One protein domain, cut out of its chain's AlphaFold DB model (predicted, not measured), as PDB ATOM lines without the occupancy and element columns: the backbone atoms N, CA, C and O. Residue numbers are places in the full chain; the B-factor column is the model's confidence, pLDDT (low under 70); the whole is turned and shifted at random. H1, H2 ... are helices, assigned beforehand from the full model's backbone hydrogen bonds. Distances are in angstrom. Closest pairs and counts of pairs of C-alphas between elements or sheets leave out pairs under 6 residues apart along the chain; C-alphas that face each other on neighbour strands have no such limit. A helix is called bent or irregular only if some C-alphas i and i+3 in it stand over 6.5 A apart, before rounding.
ATOM      1  N   PRO A 146     -19.784  35.278   6.083       89.31
ATOM      2  CA  PRO A 146     -18.408  34.853   5.856       89.31
ATOM      3  C   PRO A 146     -18.318  33.339   5.608       89.31
ATOM      4  O   PRO A 146     -19.112  32.558   6.135       89.31
ATOM      5  N   ALA A 147     -17.299  32.914   4.854       90.62
ATOM      6  CA  ALA A 147     -17.085  31.513   4.475       90.62
ATOM      7  C   ALA A 147     -17.035  30.555   5.679       90.62
ATOM      8  O   ALA A 147     -17.623  29.476   5.641       90.62
ATOM      9  N   GLU A 148     -16.388  30.963   6.776       90.00
ATOM     10  CA  GLU A 148     -16.332  30.162   8.004       90.00
ATOM     11  C   GLU A 148     -17.713  29.944   8.626       90.00
ATOM     12  O   GLU A 148     -18.002  28.853   9.115       90.00
ATOM     13  N   ALA A 149     -18.580  30.963   8.621       88.81
ATOM     14  CA  ALA A 149     -19.939  30.813   9.132       88.81
ATOM     15  C   ALA A 149     -20.716  29.818   8.264       88.81
ATOM     16  O   ALA A 149     -21.341  28.913   8.800       88.81
ATOM     17  N   LEU A 150     -20.594  29.906   6.936       92.81
ATOM     18  CA  LEU A 150     -21.234  28.959   6.019       92.81
ATOM     19  C   LEU A 150     -20.779  27.513   6.258       92.81
ATOM     20  O   LEU A 150     -21.619  26.615   6.270       92.81
ATOM     21  N   VAL A 151     -19.483  27.276   6.493       93.44
ATOM     22  CA  VAL A 151     -18.980  25.933   6.831       93.44
ATOM     23  C   VAL A 151     -19.548  25.449   8.160       93.44
ATOM     24  O   VAL A 151     -20.011  24.315   8.235       93.44
ATOM     25  N   ASN A 152     -19.562  26.287   9.197       90.88
ATOM     26  CA  ASN A 152     -20.084  25.902  10.509       90.88
ATOM     27  C   ASN A 152     -21.588  25.603  10.477       90.88
ATOM     28  O   ASN A 152     -22.021  24.580  11.008       90.88
ATOM     29  N   ILE A 153     -22.365  26.448   9.796       92.06
ATOM     30  CA  ILE A 153     -23.808  26.279   9.611       92.06
ATOM     31  C   ILE A 153     -24.100  25.002   8.818       92.06
ATOM     32  O   ILE A 153     -24.901  24.168   9.241       92.06
ATOM     33  N   ALA A 154     -23.416  24.803   7.691       95.06
ATOM     34  CA  ALA A 154     -23.616  23.620   6.866       95.06
ATOM     35  C   ALA A 154     -23.148  22.338   7.568       95.06
ATOM     36  O   ALA A 154     -23.779  21.297   7.410       95.06
ATOM     37  N   ARG A 155     -22.094  22.407   8.392       93.88
ATOM     38  CA  ARG A 155     -21.630  21.277   9.204       93.88
ATOM     39  C   ARG A 155     -22.687  20.897  10.229       93.88
ATOM     40  O   ARG A 155     -23.054  19.731  10.286       93.88
ATOM     41  N   TYR A 156     -23.207  21.872  10.978       92.56
ATOM     42  CA  TYR A 156     -24.283  21.642  11.942       92.56
ATOM     43  C   TYR A 156     -25.455  20.899  11.297       92.56
ATOM     44  O   TYR A 156     -25.845  19.848  11.802       92.56
ATOM     45  N   LEU A 157     -25.943  21.387  10.150       94.75
ATOM     46  CA  LEU A 157     -27.068  20.796   9.420       94.75
ATOM     47  C   LEU A 157     -26.762  19.422   8.813       94.75
ATOM     48  O   LEU A 157     -27.643  18.572   8.765       94.75
ATOM     49  N   ALA A 158     -25.534  19.180   8.344       93.88
ATOM     50  CA  ALA A 158     -25.155  17.901   7.739       93.88
ATOM     51  C   ALA A 158     -25.229  16.723   8.726       93.88
ATOM     52  O   ALA A 158     -25.409  15.583   8.298       93.88
ATOM     53  N   PHE A 159     -25.096  17.006  10.025       91.00
ATOM     54  CA  PHE A 159     -25.181  16.027  11.110       91.00
ATOM     55  C   PHE A 159     -26.517  16.070  11.868       91.00
ATOM     56  O   PHE A 159     -26.609  15.509  12.960       91.00
ATOM     57  N   GLN A 160     -27.537  16.730  11.314       91.19
ATOM     58  CA  GLN A 160     -28.916  16.636  11.797       91.19
ATOM     59  C   GLN A 160     -29.684  15.533  11.062       91.19
ATOM     60  O   GLN A 160     -29.282  15.061   9.995       91.19
ATOM     61  N   GLU A 161     -30.807  15.128  11.651       90.75
ATOM     62  CA  GLU A 161     -31.780  14.252  11.001       90.75
ATOM     63  C   GLU A 161     -32.391  14.922   9.762       90.75
ATOM     64  O   GLU A 161     -32.357  16.145   9.595       90.75
ATOM     65  N   GLU A 162     -32.949  14.115   8.860       90.81
ATOM     66  CA  GLU A 162     -33.551  14.635   7.635       90.81
ATOM     67  C   GLU A 162     -34.836  15.404   7.938       90.81
ATOM     68  O   GLU A 162     -35.818  14.851   8.432       90.81
ATOM     69  N   ILE A 163     -34.833  16.693   7.605       93.62
ATOM     70  CA  ILE A 163     -35.976  17.584   7.787       93.62
ATOM     71  C   ILE A 163     -36.561  17.923   6.421       93.62
ATOM     72  O   ILE A 163     -35.845  18.172   5.446       93.62
ATOM     73  N   TYR A 164     -37.892  17.933   6.354       94.25
ATOM     74  CA  TYR A 164     -38.629  18.262   5.141       94.25
ATOM     75  C   TYR A 164     -38.164  19.605   4.554       94.25
ATOM     76  O   TYR A 164     -37.894  20.556   5.279       94.25
ATOM     77  N   LYS A 165     -38.047  19.683   3.221       94.19
ATOM     78  CA  LYS A 165     -37.616  20.881   2.467       94.19
ATOM     79  C   LYS A 165     -36.199  21.415   2.741       94.19
ATOM     80  O   LYS A 165     -35.771  22.322   2.026       94.19
ATOM     81  N   ILE A 166     -35.425  20.816   3.644       95.69
ATOM     82  CA  ILE A 166     -33.999  21.115   3.803       95.69
ATOM     83  C   ILE A 166     -33.191  20.279   2.799       95.69
ATOM     84  O   ILE A 166     -33.150  19.052   2.839       95.69
ATOM     85  N   SER A 167     -32.544  20.947   1.842       95.31
ATOM     86  CA  SER A 167     -31.833  20.267   0.753       95.31
ATOM     87  C   SER A 167     -30.444  19.788   1.188       95.31
ATOM     88  O   SER A 167     -29.501  20.581   1.252       95.31
ATOM     89  N   ARG A 168     -30.283  18.470   1.373       95.31
ATOM     90  CA  ARG A 168     -28.978  17.835   1.664       95.31
ATOM     91  C   ARG A 168     -27.905  18.163   0.627       95.31
ATOM     92  O   ARG A 168     -26.772  18.461   0.992       95.31
ATOM     93  N   VAL A 169     -28.261  18.170  -0.661       96.25
ATOM     94  CA  VAL A 169     -27.339  18.543  -1.749       96.25
ATOM     95  C   VAL A 169     -26.830  19.973  -1.566       96.25
ATOM     96  O   VAL A 169     -25.641  20.223  -1.719       96.25
ATOM     97  N   SER A 170     -27.710  20.905  -1.193       96.00
ATOM     98  CA  SER A 170     -27.348  22.314  -0.981       96.00
ATOM     99  C   SER A 170     -26.389  22.483   0.203       96.00
ATOM    100  O   SER A 170     -25.406  23.221   0.105       96.00
ATOM    101  N   ILE A 171     -26.627  21.748   1.295       97.00
ATOM    102  CA  ILE A 171     -25.751  21.722   2.476       97.00
ATOM    103  C   ILE A 171     -24.366  21.171   2.104       97.00
ATOM    104  O   ILE A 171     -23.352  21.838   2.312       97.00
ATOM    105  N   LEU A 172     -24.315  19.981   1.499       97.00
ATOM    106  CA  LEU A 172     -23.057  19.311   1.154       97.00
ATOM    107  C   LEU A 172     -22.270  20.061   0.073       97.00
ATOM    108  O   LEU A 172     -21.046  20.141   0.148       97.00
ATOM    109  N   TYR A 173     -22.949  20.662  -0.906       96.81
ATOM    110  CA  TYR A 173     -22.300  21.516  -1.898       96.81
ATOM    111  C   TYR A 173     -21.675  22.763  -1.255       96.81
ATOM    112  O   TYR A 173     -20.568  23.164  -1.622       96.81
ATOM    113  N   THR A 174     -22.346  23.360  -0.265       96.06
ATOM    114  CA  THR A 174     -21.807  24.503   0.486       96.06
ATOM    115  C   THR A 174     -20.549  24.107   1.257       96.06
ATOM    116  O   THR A 174     -19.539  24.807   1.155       96.06
ATOM    117  N   LEU A 175     -20.566  22.955   1.939       96.62
ATOM    118  CA  LEU A 175     -19.386  22.392   2.606       96.62
ATOM    119  C   LEU A 175     -18.235  22.126   1.636       96.62
ATOM    120  O   LEU A 175     -17.099  22.489   1.923       96.62
ATOM    121  N   LEU A 176     -18.526  21.548   0.471       96.62
ATOM    122  CA  LEU A 176     -17.535  21.297  -0.570       96.62
ATOM    123  C   LEU A 176     -16.874  22.599  -1.043       96.62
ATOM    124  O   LEU A 176     -15.653  22.733  -0.980       96.62
ATOM    125  N   LYS A 177     -17.671  23.572  -1.493       95.50
ATOM    126  CA  LYS A 177     -17.160  24.819  -2.081       95.50
ATOM    127  C   LYS A 177     -16.424  25.685  -1.057       95.50
ATOM    128  O   LYS A 177     -15.323  26.168  -1.327       95.50
ATOM    129  N   GLN A 178     -17.014  25.883   0.120       95.38
ATOM    130  CA  GLN A 178     -16.406  26.720   1.156       95.38
ATOM    131  C   GLN A 178     -15.257  25.999   1.863       95.38
ATOM    132  O   GLN A 178     -14.231  26.615   2.135       95.38
ATOM    133  N   GLY A 179     -15.355  24.681   2.052       95.56
ATOM    134  CA  GLY A 179     -14.263  23.868   2.583       95.56
ATOM    135  C   GLY A 179     -13.016  23.915   1.699       95.56
ATOM    136  O   GLY A 179     -11.916  24.108   2.206       95.56
ATOM    137  N   GLN A 180     -13.168  23.858   0.371       94.81
ATOM    138  CA  GLN A 180     -12.044  24.057  -0.556       94.81
ATOM    139  C   GLN A 180     -11.414  25.445  -0.446       94.81
ATOM    140  O   GLN A 180     -10.192  25.567  -0.522       94.81
ATOM    141  N   THR A 181     -12.241  26.476  -0.267       93.62
ATOM    142  CA  THR A 181     -11.794  27.872  -0.172       93.62
ATOM    143  C   THR A 181     -11.005  28.121   1.115       93.62
ATOM    144  O   THR A 181      -9.994  28.814   1.086       93.62
ATOM    145  N   LEU A 182     -11.433  27.519   2.228       94.50
ATOM    146  CA  LEU A 182     -10.804  27.671   3.542       94.50
ATOM    147  C   LEU A 182      -9.679  26.658   3.823       94.50
ATOM    148  O   LEU A 182      -9.040  26.727   4.865       94.50
ATOM    149  N   GLY A 183      -9.434  25.700   2.926       94.81
ATOM    150  CA  GLY A 183      -8.420  24.660   3.126       94.81
ATOM    151  C   GLY A 183      -8.864  23.474   3.996       94.81
ATOM    152  O   GLY A 183      -8.027  22.680   4.415       94.81
ATOM    153  N   ALA A 184     -10.166  23.305   4.237       95.50
ATOM    154  CA  ALA A 184     -10.756  22.104   4.834       95.50
ATOM    155  C   ALA A 184     -10.934  20.990   3.780       95.50
ATOM    156  O   ALA A 184     -12.046  20.666   3.347       95.50
ATOM    157  N   TYR A 185      -9.821  20.434   3.290       96.12
ATOM    158  CA  TYR A 185      -9.836  19.509   2.155       96.12
ATOM    159  C   TYR A 185     -10.277  18.083   2.501       96.12
ATOM    160  O   TYR A 185     -10.688  17.344   1.600       96.12
ATOM    161  N   LYS A 186     -10.185  17.656   3.763       95.19
ATOM    162  CA  LYS A 186     -10.730  16.364   4.201       95.19
ATOM    163  C   LYS A 186     -12.249  16.467   4.331       95.19
ATOM    164  O   LYS A 186     -12.945  15.599   3.804       95.19
ATOM    165  N   LEU A 187     -12.763  17.561   4.901       95.31
ATOM    166  CA  LEU A 187     -14.202  17.858   4.921       95.31
ATOM    167  C   LEU A 187     -14.792  17.928   3.507       95.31
ATOM    168  O   LEU A 187     -15.804  17.290   3.229       95.31
ATOM    169  N   ALA A 188     -14.140  18.645   2.591       96.56
ATOM    170  CA  ALA A 188     -14.632  18.778   1.223       96.56
ATOM    171  C   ALA A 188     -14.660  17.435   0.460       96.56
ATOM    172  O   ALA A 188     -15.584  17.188  -0.316       96.56
ATOM    173  N   ARG A 189     -13.701  16.528   0.701       96.31
ATOM    174  CA  ARG A 189     -13.741  15.162   0.139       96.31
ATOM    175  C   ARG A 189     -14.872  14.332   0.717       96.31
ATOM    176  O   ARG A 189     -15.567  13.671  -0.047       96.31
ATOM    177  N   TYR A 190     -15.073  14.411   2.029       95.44
ATOM    178  CA  TYR A 190     -16.212  13.775   2.677       95.44
ATOM    179  C   TYR A 190     -17.527  14.257   2.049       95.44
ATOM    180  O   TYR A 190     -18.360  13.446   1.660       95.44
ATOM    181  N   SER A 191     -17.693  15.567   1.842       96.44
ATOM    182  CA  SER A 191     -18.890  16.106   1.187       96.44
ATOM    183  C   SER A 191     -19.077  15.597  -0.245       96.44
ATOM    184  O   SER A 191     -20.207  15.307  -0.626       96.44
ATOM    185  N   LEU A 192     -18.003  15.451  -1.032       95.69
ATOM    186  CA  LEU A 192     -18.062  14.862  -2.379       95.69
ATOM    187  C   LEU A 192     -18.505  13.399  -2.366       95.69
ATOM    188  O   LEU A 192     -19.343  13.009  -3.175       95.69
ATOM    189  N   GLU A 193     -17.960  12.606  -1.448       95.19
ATOM    190  CA  GLU A 193     -18.355  11.211  -1.262       95.19
ATOM    191  C   GLU A 193     -19.845  11.119  -0.913       95.19
ATOM    192  O   GLU A 193     -20.594  10.411  -1.581       95.19
ATOM    193  N   GLN A 194     -20.318  11.928   0.040       95.12
ATOM    194  CA  GLN A 194     -21.738  11.965   0.401       95.12
ATOM    195  C   GLN A 194     -22.639  12.431  -0.756       95.12
ATOM    196  O   GLN A 194     -23.726  11.888  -0.944       95.12
ATOM    197  N   LEU A 195     -22.198  13.405  -1.560       95.81
ATOM    198  CA  LEU A 195     -22.932  13.859  -2.746       95.81
ATOM    199  C   LEU A 195     -23.081  12.760  -3.804       95.81
ATOM    200  O   LEU A 195     -24.090  12.749  -4.501       95.81
ATOM    201  N   SER A 196     -22.125  11.831  -3.903       93.25
ATOM    202  CA  SER A 196     -22.192  10.719  -4.862       93.25
ATOM    203  C   SER A 196     -23.327   9.728  -4.576       93.25
ATOM    204  O   SER A 196     -23.774   9.022  -5.477       93.25
ATOM    205  N   HIS A 197     -23.832   9.710  -3.340       94.88
ATOM    206  CA  HIS A 197     -24.954   8.871  -2.919       94.88
ATOM    207  C   HIS A 197     -26.321   9.552  -3.078       94.88
ATOM    208  O   HIS A 197     -27.345   8.948  -2.764       94.88
ATOM    209  N   LEU A 198     -26.362  10.806  -3.539       94.06
ATOM    210  CA  LEU A 198     -27.586  11.596  -3.659       94.06
ATOM    211  C   LEU A 198     -27.923  11.895  -5.120       94.06
ATOM    212  O   LEU A 198     -27.050  12.050  -5.970       94.06
ATOM    213  N   ASN A 199     -29.213  12.080  -5.393       92.69
ATOM    214  CA  ASN A 199     -29.674  12.572  -6.686       92.69
ATOM    215  C   ASN A 199     -29.448  14.085  -6.774       92.69
ATOM    216  O   ASN A 199     -30.182  14.885  -6.187       92.69
ATOM    217  N   VAL A 200     -28.406  14.473  -7.503       92.94
ATOM    218  CA  VAL A 200     -27.980  15.865  -7.651       92.94
ATOM    219  C   VAL A 200     -28.758  16.555  -8.787       92.94
ATOM    220  O   VAL A 200     -28.786  16.052  -9.906       92.94
ATOM    221  N   PRO A 201     -29.367  17.736  -8.556       93.56
ATOM    222  CA  PRO A 201     -29.971  18.539  -9.619       93.56
ATOM    223  C   PRO A 201     -28.942  19.046 -10.644       93.56
ATOM    224  O   PRO A 201     -27.861  19.489 -10.259       93.56
ATOM    225  N   LEU A 202     -29.335  19.132 -11.923       91.62
ATOM    226  CA  LEU A 202     -28.482  19.561 -13.053       91.62
ATOM    227  C   LEU A 202     -27.705  20.866 -12.806       91.62
ATOM    228  O   LEU A 202     -26.573  21.025 -13.258       91.62
ATOM    229  N   ARG A 203     -28.291  21.812 -12.054       91.69
ATOM    230  CA  ARG A 203     -27.633  23.086 -11.711       91.69
ATOM    231  C   ARG A 203     -26.329  22.903 -10.922       91.69
ATOM    232  O   ARG A 203     -25.448  23.750 -11.011       91.69
ATOM    233  N   PHE A 204     -26.220  21.831 -10.136       93.88
ATOM    234  CA  PHE A 204     -25.061  21.554  -9.289       93.88
ATOM    235  C   PHE A 204     -24.054  20.609  -9.940       93.88
ATOM    236  O   PHE A 204     -22.897  20.630  -9.544       93.88
ATOM    237  N   GLU A 205     -24.455  19.817 -10.935       93.12
ATOM    238  CA  GLU A 205     -23.633  18.754 -11.529       93.12
ATOM    239  C   GLU A 205     -22.274  19.280 -12.019       93.12
ATOM    240  O   GLU A 205     -21.235  18.920 -11.470       93.12
ATOM    241  N   LYS A 206     -22.276  20.269 -12.923       93.44
ATOM    242  CA  LYS A 206     -21.041  20.897 -13.436       93.44
ATOM    243  C   LYS A 206     -20.194  21.559 -12.338       93.44
ATOM    244  O   LYS A 206     -18.962  21.593 -12.404       93.44
ATOM    245  N   LEU A 207     -20.847  22.123 -11.320       93.88
ATOM    246  CA  LEU A 207     -20.166  22.778 -10.200       93.88
ATOM    247  C   LEU A 207     -19.483  21.751  -9.286       93.88
ATOM    248  O   LEU A 207     -18.394  22.001  -8.780       93.88
ATOM    249  N   ILE A 208     -20.108  20.592  -9.093       95.12
ATOM    250  CA  ILE A 208     -19.560  19.488  -8.309       95.12
ATOM    251  C   ILE A 208     -18.434  18.799  -9.079       95.12
ATOM    252  O   ILE A 208     -17.390  18.539  -8.493       95.12
ATOM    253  N   GLU A 209     -18.585  18.572 -10.384       93.94
ATOM    254  CA  GLU A 209     -17.536  17.991 -11.233       93.94
ATOM    255  C   GLU A 209     -16.260  18.838 -11.231       93.94
ATOM    256  O   GLU A 209     -15.158  18.324 -11.017       93.94
ATOM    257  N   SER A 210     -16.400  20.153 -11.413       93.81
ATOM    258  CA  SER A 210     -15.258  21.071 -11.357       93.81
ATOM    259  C   SER A 210     -14.589  21.063  -9.978       93.81
ATOM    260  O   SER A 210     -13.367  20.922  -9.894       93.81
ATOM    261  N   ALA A 211     -15.367  21.110  -8.893       93.12
ATOM    262  CA  ALA A 211     -14.842  20.990  -7.534       93.12
ATOM    263  C   ALA A 211     -14.150  19.631  -7.291       93.12
ATOM    264  O   ALA A 211     -13.087  19.582  -6.666       93.12
ATOM    265  N   ALA A 212     -14.690  18.534  -7.825       94.81
ATOM    266  CA  ALA A 212     -14.109  17.197  -7.722       94.81
ATOM    267  C   ALA A 212     -12.766  17.080  -8.455       94.81
ATOM    268  O   ALA A 212     -11.882  16.353  -8.003       94.81
ATOM    269  N   LEU A 213     -12.567  17.810  -9.556       94.31
ATOM    270  CA  LEU A 213     -11.264  17.902 -10.216       94.31
ATOM    271  C   LEU A 213     -10.276  18.737  -9.396       94.31
ATOM    272  O   LEU A 213      -9.137  18.314  -9.195       94.31
ATOM    273  N   MET A 214     -10.716  19.887  -8.874       92.56
ATOM    274  CA  MET A 214      -9.866  20.798  -8.099       92.56
ATOM    275  C   MET A 214      -9.315  20.165  -6.818       92.56
ATOM    276  O   MET A 214      -8.182  20.452  -6.434       92.56
ATOM    277  N   ILE A 215     -10.082  19.294  -6.154       94.06
ATOM    278  CA  ILE A 215      -9.653  18.700  -4.881       94.06
ATOM    279  C   ILE A 215      -8.548  17.650  -5.038       94.06
ATOM    280  O   ILE A 215      -7.832  17.373  -4.077       94.06
ATOM    281  N   ARG A 216      -8.382  17.052  -6.227       92.94
ATOM    282  CA  ARG A 216      -7.449  15.928  -6.450       92.94
ATOM    283  C   ARG A 216      -5.994  16.291  -6.167       92.94
ATOM    284  O   ARG A 216      -5.248  15.440  -5.701       92.94
ATOM    285  N   SER A 217      -5.608  17.540  -6.412       92.25
ATOM    286  CA  SER A 217      -4.247  18.039  -6.186       92.25
ATOM    287  C   SER A 217      -3.997  18.557  -4.765       92.25
ATOM    288  O   SER A 217      -2.889  18.993  -4.459       92.25
ATOM    289  N   LYS A 218      -5.011  18.556  -3.892       95.31
ATOM    290  CA  LYS A 218      -4.932  19.122  -2.536       95.31
ATOM    291  C   LYS A 218      -4.515  18.066  -1.504       95.31
ATOM    292  O   LYS A 218      -4.780  16.887  -1.728       95.31
ATOM    293  N   PRO A 219      -3.919  18.436  -0.359       94.19
ATOM    294  CA  PRO A 219      -3.596  17.473   0.696       94.19
ATOM    295  C   PRO A 219      -4.860  16.864   1.324       94.19
ATOM    296  O   PRO A 219      -5.962  17.401   1.182       94.19
ATOM    297  N   PHE A 220      -4.716  15.730   2.013       93.25
ATOM    298  CA  PHE A 220      -5.792  15.077   2.777       93.25
ATOM    299  C   PHE A 220      -5.815  15.569   4.235       93.25
ATOM    300  O   PHE A 220      -5.814  14.791   5.183       93.25
ATOM    301  N   THR A 221      -5.779  16.883   4.423       93.44
ATOM    302  CA  THR A 221      -5.791  17.527   5.740       93.44
ATOM    303  C   THR A 221      -6.777  18.687   5.729       93.44
ATOM    304  O   THR A 221      -7.063  19.254   4.671       93.44
ATOM    305  N   ASP A 222      -7.323  19.003   6.897       94.12
ATOM    306  CA  ASP A 222      -8.072  20.239   7.116       94.12
ATOM    307  C   ASP A 222      -7.141  21.282   7.749       94.12
ATOM    308  O   ASP A 222      -6.131  20.915   8.348       94.12
ATOM    309  N   ALA A 223      -7.458  22.568   7.601       92.88
ATOM    310  CA  ALA A 223      -6.731  23.635   8.283       92.88
ATOM    311  C   ALA A 223      -7.004  23.595   9.797       92.88
ATOM    312  O   ALA A 223      -8.166  23.541  10.210       92.88
ATOM    313  N   ASP A 224      -5.946  23.658  10.611       88.00
ATOM    314  CA  ASP A 224      -6.029  23.509  12.071       88.00
ATOM    315  C   ASP A 224      -6.907  24.586  12.730       88.00
ATOM    316  O   ASP A 224      -7.671  24.282  13.646       88.00
ATOM    317  N   ASP A 225      -6.886  25.814  12.200       87.50
ATOM    318  CA  ASP A 225      -7.678  26.949  12.702       87.50
ATOM    319  C   ASP A 225      -9.198  26.739  12.583       87.50
ATOM    320  O   ASP A 225      -9.984  27.400  13.264       87.50
ATOM    321  N   LEU A 226      -9.635  25.820  11.715       88.25
ATOM    322  CA  LEU A 226     -11.050  25.505  11.519       88.25
ATOM    323  C   LEU A 226     -11.548  24.418  12.476       88.25
ATOM    324  O   LEU A 226     -12.759  24.223  12.589       88.25
ATOM    325  N   LEU A 227     -10.647  23.682  13.132       90.19
ATOM    326  CA  LEU A 227     -11.016  22.532  13.947       90.19
ATOM    327  C   LEU A 227     -11.754  22.983  15.220       90.19
ATOM    328  O   LEU A 227     -11.203  23.738  16.024       90.19
ATOM    329  N   PRO A 228     -12.996  22.518  15.462       88.31
ATOM    330  CA  PRO A 228     -13.732  22.895  16.658       88.31
ATOM    331  C   PRO A 228     -13.067  22.335  17.918       88.31
ATOM    332  O   PRO A 228     -12.969  21.122  18.119       88.31
ATOM    333  N   MET A 229     -12.667  23.231  18.817       86.50
ATOM    334  CA  MET A 229     -12.215  22.860  20.154       86.50
ATOM    335  C   MET A 229     -13.412  22.461  21.022       86.50
ATOM    336  O   MET A 229     -14.423  23.168  21.083       86.50
ATOM    337  N   CYS A 230     -13.301  21.330  21.719       85.19
ATOM    338  CA  CYS A 230     -14.245  20.990  22.772       85.19
ATOM    339  C   CYS A 230     -13.876  21.755  24.039       85.19
ATOM    340  O   CYS A 230     -12.875  21.461  24.680       85.19
ATOM    341  N   TYR A 231     -14.722  22.687  24.457       77.88
ATOM    342  CA  TYR A 231     -14.480  23.463  25.672       77.88
ATOM    343  C   TYR A 231     -14.580  22.642  26.973       77.88
ATOM    344  O   TYR A 231     -14.212  23.147  28.029       77.88
ATOM    345  N   ARG A 232     -15.070  21.390  26.929       75.50
ATOM    346  CA  ARG A 232     -15.124  20.498  28.102       75.50
ATOM    347  C   ARG A 232     -13.788  19.795  28.343       75.50
ATOM    348  O   ARG A 232     -13.304  19.811  29.468       75.50
ATOM    349  N   CYS A 233     -13.212  19.177  27.308       80.81
ATOM    350  CA  CYS A 233     -11.960  18.415  27.415       80.81
ATOM    351  C   CYS A 233     -10.734  19.105  26.795       80.81
ATOM    352  O   CYS A 233      -9.654  18.534  26.809       80.81
ATOM    353  N   GLY A 234     -10.887  20.287  26.193       81.75
ATOM    354  CA  GLY A 234      -9.807  21.031  25.533       81.75
ATOM    355  C   GLY A 234      -9.331  20.451  24.196       81.75
ATOM    356  O   GLY A 234      -8.571  21.105  23.491       81.75
ATOM    357  N   MET A 235      -9.781  19.252  23.815       86.44
ATOM    358  CA  MET A 235      -9.325  18.572  22.600       86.44
ATOM    359  C   MET A 235      -9.977  19.150  21.340       86.44
ATOM    360  O   MET A 235     -11.192  19.391  21.305       86.44
ATOM    361  N   SER A 236      -9.183  19.308  20.281       89.31
ATOM    362  CA  SER A 236      -9.668  19.644  18.939       89.31
ATOM    363  C   SER A 236     -10.413  18.464  18.321       89.31
ATOM    364  O   SER A 236      -9.998  17.314  18.446       89.31
ATOM    365  N   ASN A 237     -11.521  18.746  17.643       91.56
ATOM    366  CA  ASN A 237     -12.348  17.737  16.991       91.56
ATOM    367  C   ASN A 237     -12.220  17.862  15.471       91.56
ATOM    368  O   ASN A 237     -12.071  18.971  14.956       91.56
ATOM    369  N   PRO A 238     -12.299  16.744  14.733       92.19
ATOM    370  CA  PRO A 238     -12.340  16.789  13.281       92.19
ATOM    371  C   PRO A 238     -13.616  17.490  12.794       92.19
ATOM    372  O   PRO A 238     -14.673  17.390  13.415       92.19
ATOM    373  N   LEU A 239     -13.534  18.143  11.632       91.44
ATOM    374  CA  LEU A 239     -14.703  18.732  10.967       91.44
ATOM    375  C   LEU A 239     -15.693  17.669  10.473       91.44
ATOM    376  O   LEU A 239     -16.898  17.910  10.413       91.44
ATOM    377  N   VAL A 240     -15.178  16.487  10.129       87.69
ATOM    378  CA  VAL A 240     -15.978  15.300   9.825       87.69
ATOM    379  C   VAL A 240     -16.294  14.603  11.148       87.69
ATOM    380  O   VAL A 240     -15.516  13.785  11.636       87.69
ATOM    381  N   GLY A 241     -17.407  14.992  11.762       80.88
ATOM    382  CA  GLY A 241     -17.866  14.499  13.055       80.88
ATOM    383  C   GLY A 241     -19.158  15.201  13.461       80.88
ATOM    384  O   GLY A 241     -19.402  16.328  13.033       80.88
ATOM    385  N   GLY A 242     -19.985  14.524  14.261       86.06
ATOM    386  CA  GLY A 242     -21.311  15.004  14.647       86.06
ATOM    387  C   GLY A 242     -21.321  16.323  15.428       86.06
ATOM    388  O   GLY A 242     -20.303  16.983  15.650       86.06
ATOM    389  N   ASN A 243     -22.502  16.683  15.927       88.00
ATOM    390  CA  ASN A 243     -22.690  17.854  16.790       88.00
ATOM    391  C   ASN A 243     -22.260  17.599  18.255       88.00
ATOM    392  O   ASN A 243     -22.696  18.292  19.171       88.00
ATOM    393  N   GLU A 244     -21.368  16.631  18.472       90.19
ATOM    394  CA  GLU A 244     -20.823  16.214  19.763       90.19
ATOM    395  C   GLU A 244     -19.308  16.001  19.681       90.19
ATOM    396  O   GLU A 244     -18.749  15.701  18.623       90.19
ATOM    397  N   CYS A 245     -18.630  16.128  20.820       89.38
ATOM    398  CA  CYS A 245     -17.206  15.840  20.907       89.38
ATOM    399  C   CYS A 245     -16.930  14.342  20.722       89.38
ATOM    400  O   CYS A 245     -17.503  13.509  21.423       89.38
ATOM    401  N   ILE A 246     -15.971  13.990  19.863       90.69
ATOM    402  CA  ILE A 246     -15.599  12.585  19.627       90.69
ATOM    403  C   ILE A 246     -14.937  11.930  20.849       90.69
ATOM    404  O   ILE A 246     -14.996  10.712  20.988       90.69
ATOM    405  N   HIS A 247     -14.330  12.731  21.732       88.19
ATOM    406  CA  HIS A 247     -13.579  12.250  22.893       88.19
ATOM    407  C   HIS A 247     -14.456  12.080  24.135       88.19
ATOM    408  O   HIS A 247     -14.403  11.041  24.780       88.19
ATOM    409  N   CYS A 248     -15.254  13.095  24.481       85.56
ATOM    410  CA  CYS A 248     -16.039  13.109  25.721       85.56
ATOM    411  C   CYS A 248     -17.555  13.053  25.506       85.56
ATOM    412  O   CYS A 248     -18.299  13.151  26.478       85.56
ATOM    413  N   LYS A 249     -18.026  12.957  24.253       87.12
ATOM    414  CA  LYS A 249     -19.455  12.888  23.889       87.12
ATOM    415  C   LYS A 249     -20.310  14.063  24.363       87.12
ATOM    416  O   LYS A 249     -21.530  14.027  24.284       87.12
ATOM    417  N   THR A 250     -19.677  15.143  24.817       83.31
ATOM    418  CA  THR A 250     -20.390  16.363  25.195       83.31
ATOM    419  C   THR A 250     -20.918  17.042  23.927       83.31
ATOM    420  O   THR A 250     -20.121  17.261  23.003       83.31
ATOM    421  N   PRO A 251     -22.218  17.383  23.854       85.06
ATOM    422  CA  PRO A 251     -22.774  18.108  22.720       85.06
ATOM    423  C   PRO A 251     -22.120  19.485  22.609       85.06
ATOM    424  O   PRO A 251     -21.833  20.145  23.612       85.06
ATOM    425  N   PHE A 252     -21.861  19.929  21.384       84.44
ATOM    426  CA  PHE A 252     -21.313  21.258  21.170       84.44
ATOM    427  C   PHE A 252     -22.369  22.323  21.462       84.44
ATOM    428  O   PHE A 252     -23.459  22.305  20.900       84.44
ATOM    429  N   ILE A 253     -22.009  23.298  22.296       75.69
ATOM    430  CA  ILE A 253     -22.798  24.516  22.472       75.69
ATOM    431  C   ILE A 253     -22.426  25.461  21.331       75.69
ATOM    432  O   ILE A 253     -21.263  25.851  21.198       75.69
ATOM    433  N   LEU A 254     -23.397  25.798  20.486       79.06
ATOM    434  CA  LEU A 254     -23.185  26.592  19.278       79.06
ATOM    435  C   LEU A 254     -23.751  28.005  19.452       79.06
ATOM    436  O   LEU A 254     -24.846  28.194  19.974       79.06
ATOM    437  N   SER A 255     -23.010  29.006  18.984       75.31
ATOM    438  CA  SER A 255     -23.501  30.380  18.857       75.31
ATOM    439  C   SER A 255     -24.429  30.483  17.649       75.31
ATOM    440  O   SER A 255     -23.959  30.378  16.522       75.31
ATOM    441  N   PHE A 256     -25.721  30.752  17.831       68.62
ATOM    442  CA  PHE A 256     -26.690  30.827  16.721       68.62
ATOM    443  C   PHE A 256     -26.496  32.017  15.758       68.62
ATOM    444  O   PHE A 256     -27.191  32.120  14.754       68.62
ATOM    445  N   MET A 257     -25.506  32.885  15.985       67.25
ATOM    446  CA  MET A 257     -25.111  33.900  14.997       67.25
ATOM    447  C   MET A 257     -24.299  33.319  13.832       67.25
ATOM    448  O   MET A 257     -24.317  33.846  12.726       67.25
ATOM    449  N   ASN A 258     -23.515  32.272  14.085       69.56
ATOM    450  CA  ASN A 258     -22.514  31.759  13.142       69.56
ATOM    451  C   ASN A 258     -22.224  30.257  13.298       69.56
ATOM    452  O   ASN A 258     -21.325  29.732  12.646       69.56
ATOM    453  N   LEU A 259     -22.951  29.586  14.189       76.88
ATOM    454  CA  LEU A 259     -22.821  28.189  14.607       76.88
ATOM    455  C   LEU A 259     -21.384  27.768  14.954       76.88
ATOM    456  O   LEU A 259     -21.018  26.597  14.866       76.88
ATOM    457  N   LYS A 260     -20.568  28.730  15.403       71.94
ATOM    458  CA  LYS A 260     -19.257  28.464  16.001       71.94
ATOM    459  C   LYS A 260     -19.444  27.875  17.394       71.94
ATOM    460  O   LYS A 260     -20.361  28.277  18.114       71.94
ATOM    461  N   THR A 261     -18.561  26.960  17.787       68.44
ATOM    462  CA  THR A 261     -18.539  26.449  19.159       68.44
ATOM    463  C   THR A 261     -18.283  27.614  20.119       68.44
ATOM    464  O   THR A 261     -17.281  28.329  20.022       68.44
ATOM    465  N   GLY A 262     -19.252  27.860  20.996       61.16
ATOM    466  CA  GLY A 262     -19.280  28.996  21.909       61.16
ATOM    467  C   GLY A 262     -18.683  28.678  23.277       61.16
ATOM    468  O   GLY A 262     -18.433  27.524  23.620       61.16
ATOM    469  N   LYS A 263     -18.486  29.731  24.077       59.41
ATOM    470  CA  LYS A 263     -18.064  29.624  25.481       59.41
ATOM    471  C   LYS A 263     -19.067  28.765  26.261       59.41
ATOM    472  O   LYS A 263     -20.272  28.972  26.143       59.41
ATOM    473  N   ILE A 264     -18.571  27.839  27.081       60.84
ATOM    474  CA  ILE A 264     -19.421  27.072  27.999       60.84
ATOM    475  C   ILE A 264     -19.990  28.021  29.049       60.84
ATOM    476  O   ILE A 264     -19.242  28.699  29.752       60.84
ATOM    477  N   VAL A 265     -21.315  28.028  29.180       63.00
ATOM    478  CA  VAL A 265     -21.999  28.594  30.341       63.00
ATOM    479  C   VAL A 265     -22.239  27.441  31.308       63.00
ATOM    480  O   VAL A 265     -23.028  26.542  31.024       63.00
TER     481      VAL A 265
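AT A GLANCE: This is residues 146 to 265 of the 349 residues of an uncharacterized protein of Gongylonema pulchrum (UniProt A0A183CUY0). Three helices, H2, H3 and H4, make an up-and-down bundle with their centres in a triangle, and H1 packs on H2 on the side away from H4. Beyond H1, at the other end of the longest axis, residues 228 to 265 make a lobe of loops with no named element. The printed part has 120 residues with four named helices, in the order H1, H2, H3, H4, and no named strand; the class is all helix, though the helices hold 55 of the 120 residues. The whole is compact, with a radius of gyration of the C-alphas of 14.4 A and spans of 45 by 35 by 25 A.

HOW THE PARTS SIT: H4, residues 202 to 217, is the longest helix by residues and is irregular: C-alphas 203 and 206 are 7.2 A apart. With residues 208 to 215 alone it touches H3, residues 185 to 196, at a steep tilt of 39 degrees, opposite ways; the closest C-alphas, of Leu 192 and Ala 212, are 7.0 A apart. H4 also touches H2, residues 168 to 182, the same way at a tilt of 35.2 degrees, only just steep; the closest C-alphas, of Lys 177 and Ala 211, are 7.1 A apart. H2 and H3 touch at a shallow tilt of 24 degrees, opposite ways, with the C-alphas of Leu 176 and Ala 188 closest at 4.2 A. H1, residues 147 to 158, touches H2, opposite ways at a shallow tilt of 34 degrees, only just short of steep; the closest C-alphas, of Ala 154 and Ile 171, are 5.2 A apart. H2 is the hub, touching the three other helices. H1 and H3 are apart, as are H1 and H4. Helical hairpins are formed by H1 and H2, by H2 and H3, and by H3 and H4. Every O i to N i+4 pair is within hydrogen-bond range in H1, H2 and H3; in H4 it is 8 of 12.

IN THESE COORDINATES: H4 runs 25.2 A, from C-alpha 202 at (-28.482, 19.561, -13.053) to C-alpha 217 at (-4.247, 18.039, -6.186). H2 is 20.8 A long, H3 16.7 A and H1 16.2 A; H1 begins with C-alpha 147 at (-17.085, 31.513, 4.475). Residues 254 to 255 pair with residues 260 to 261, antiparallel.

THE WHOLE: The two C-alphas farthest apart, those of Leu 202 and Val 265, are 44.8 A apart. The printed part has no cut. The links from H2 to H3 and from H3 to H4 are tight, and that from H1 to H2 is short. The mean pLDDT of the printed part is 89.5; residues 256 to 258 and 261 to 265 are under 70.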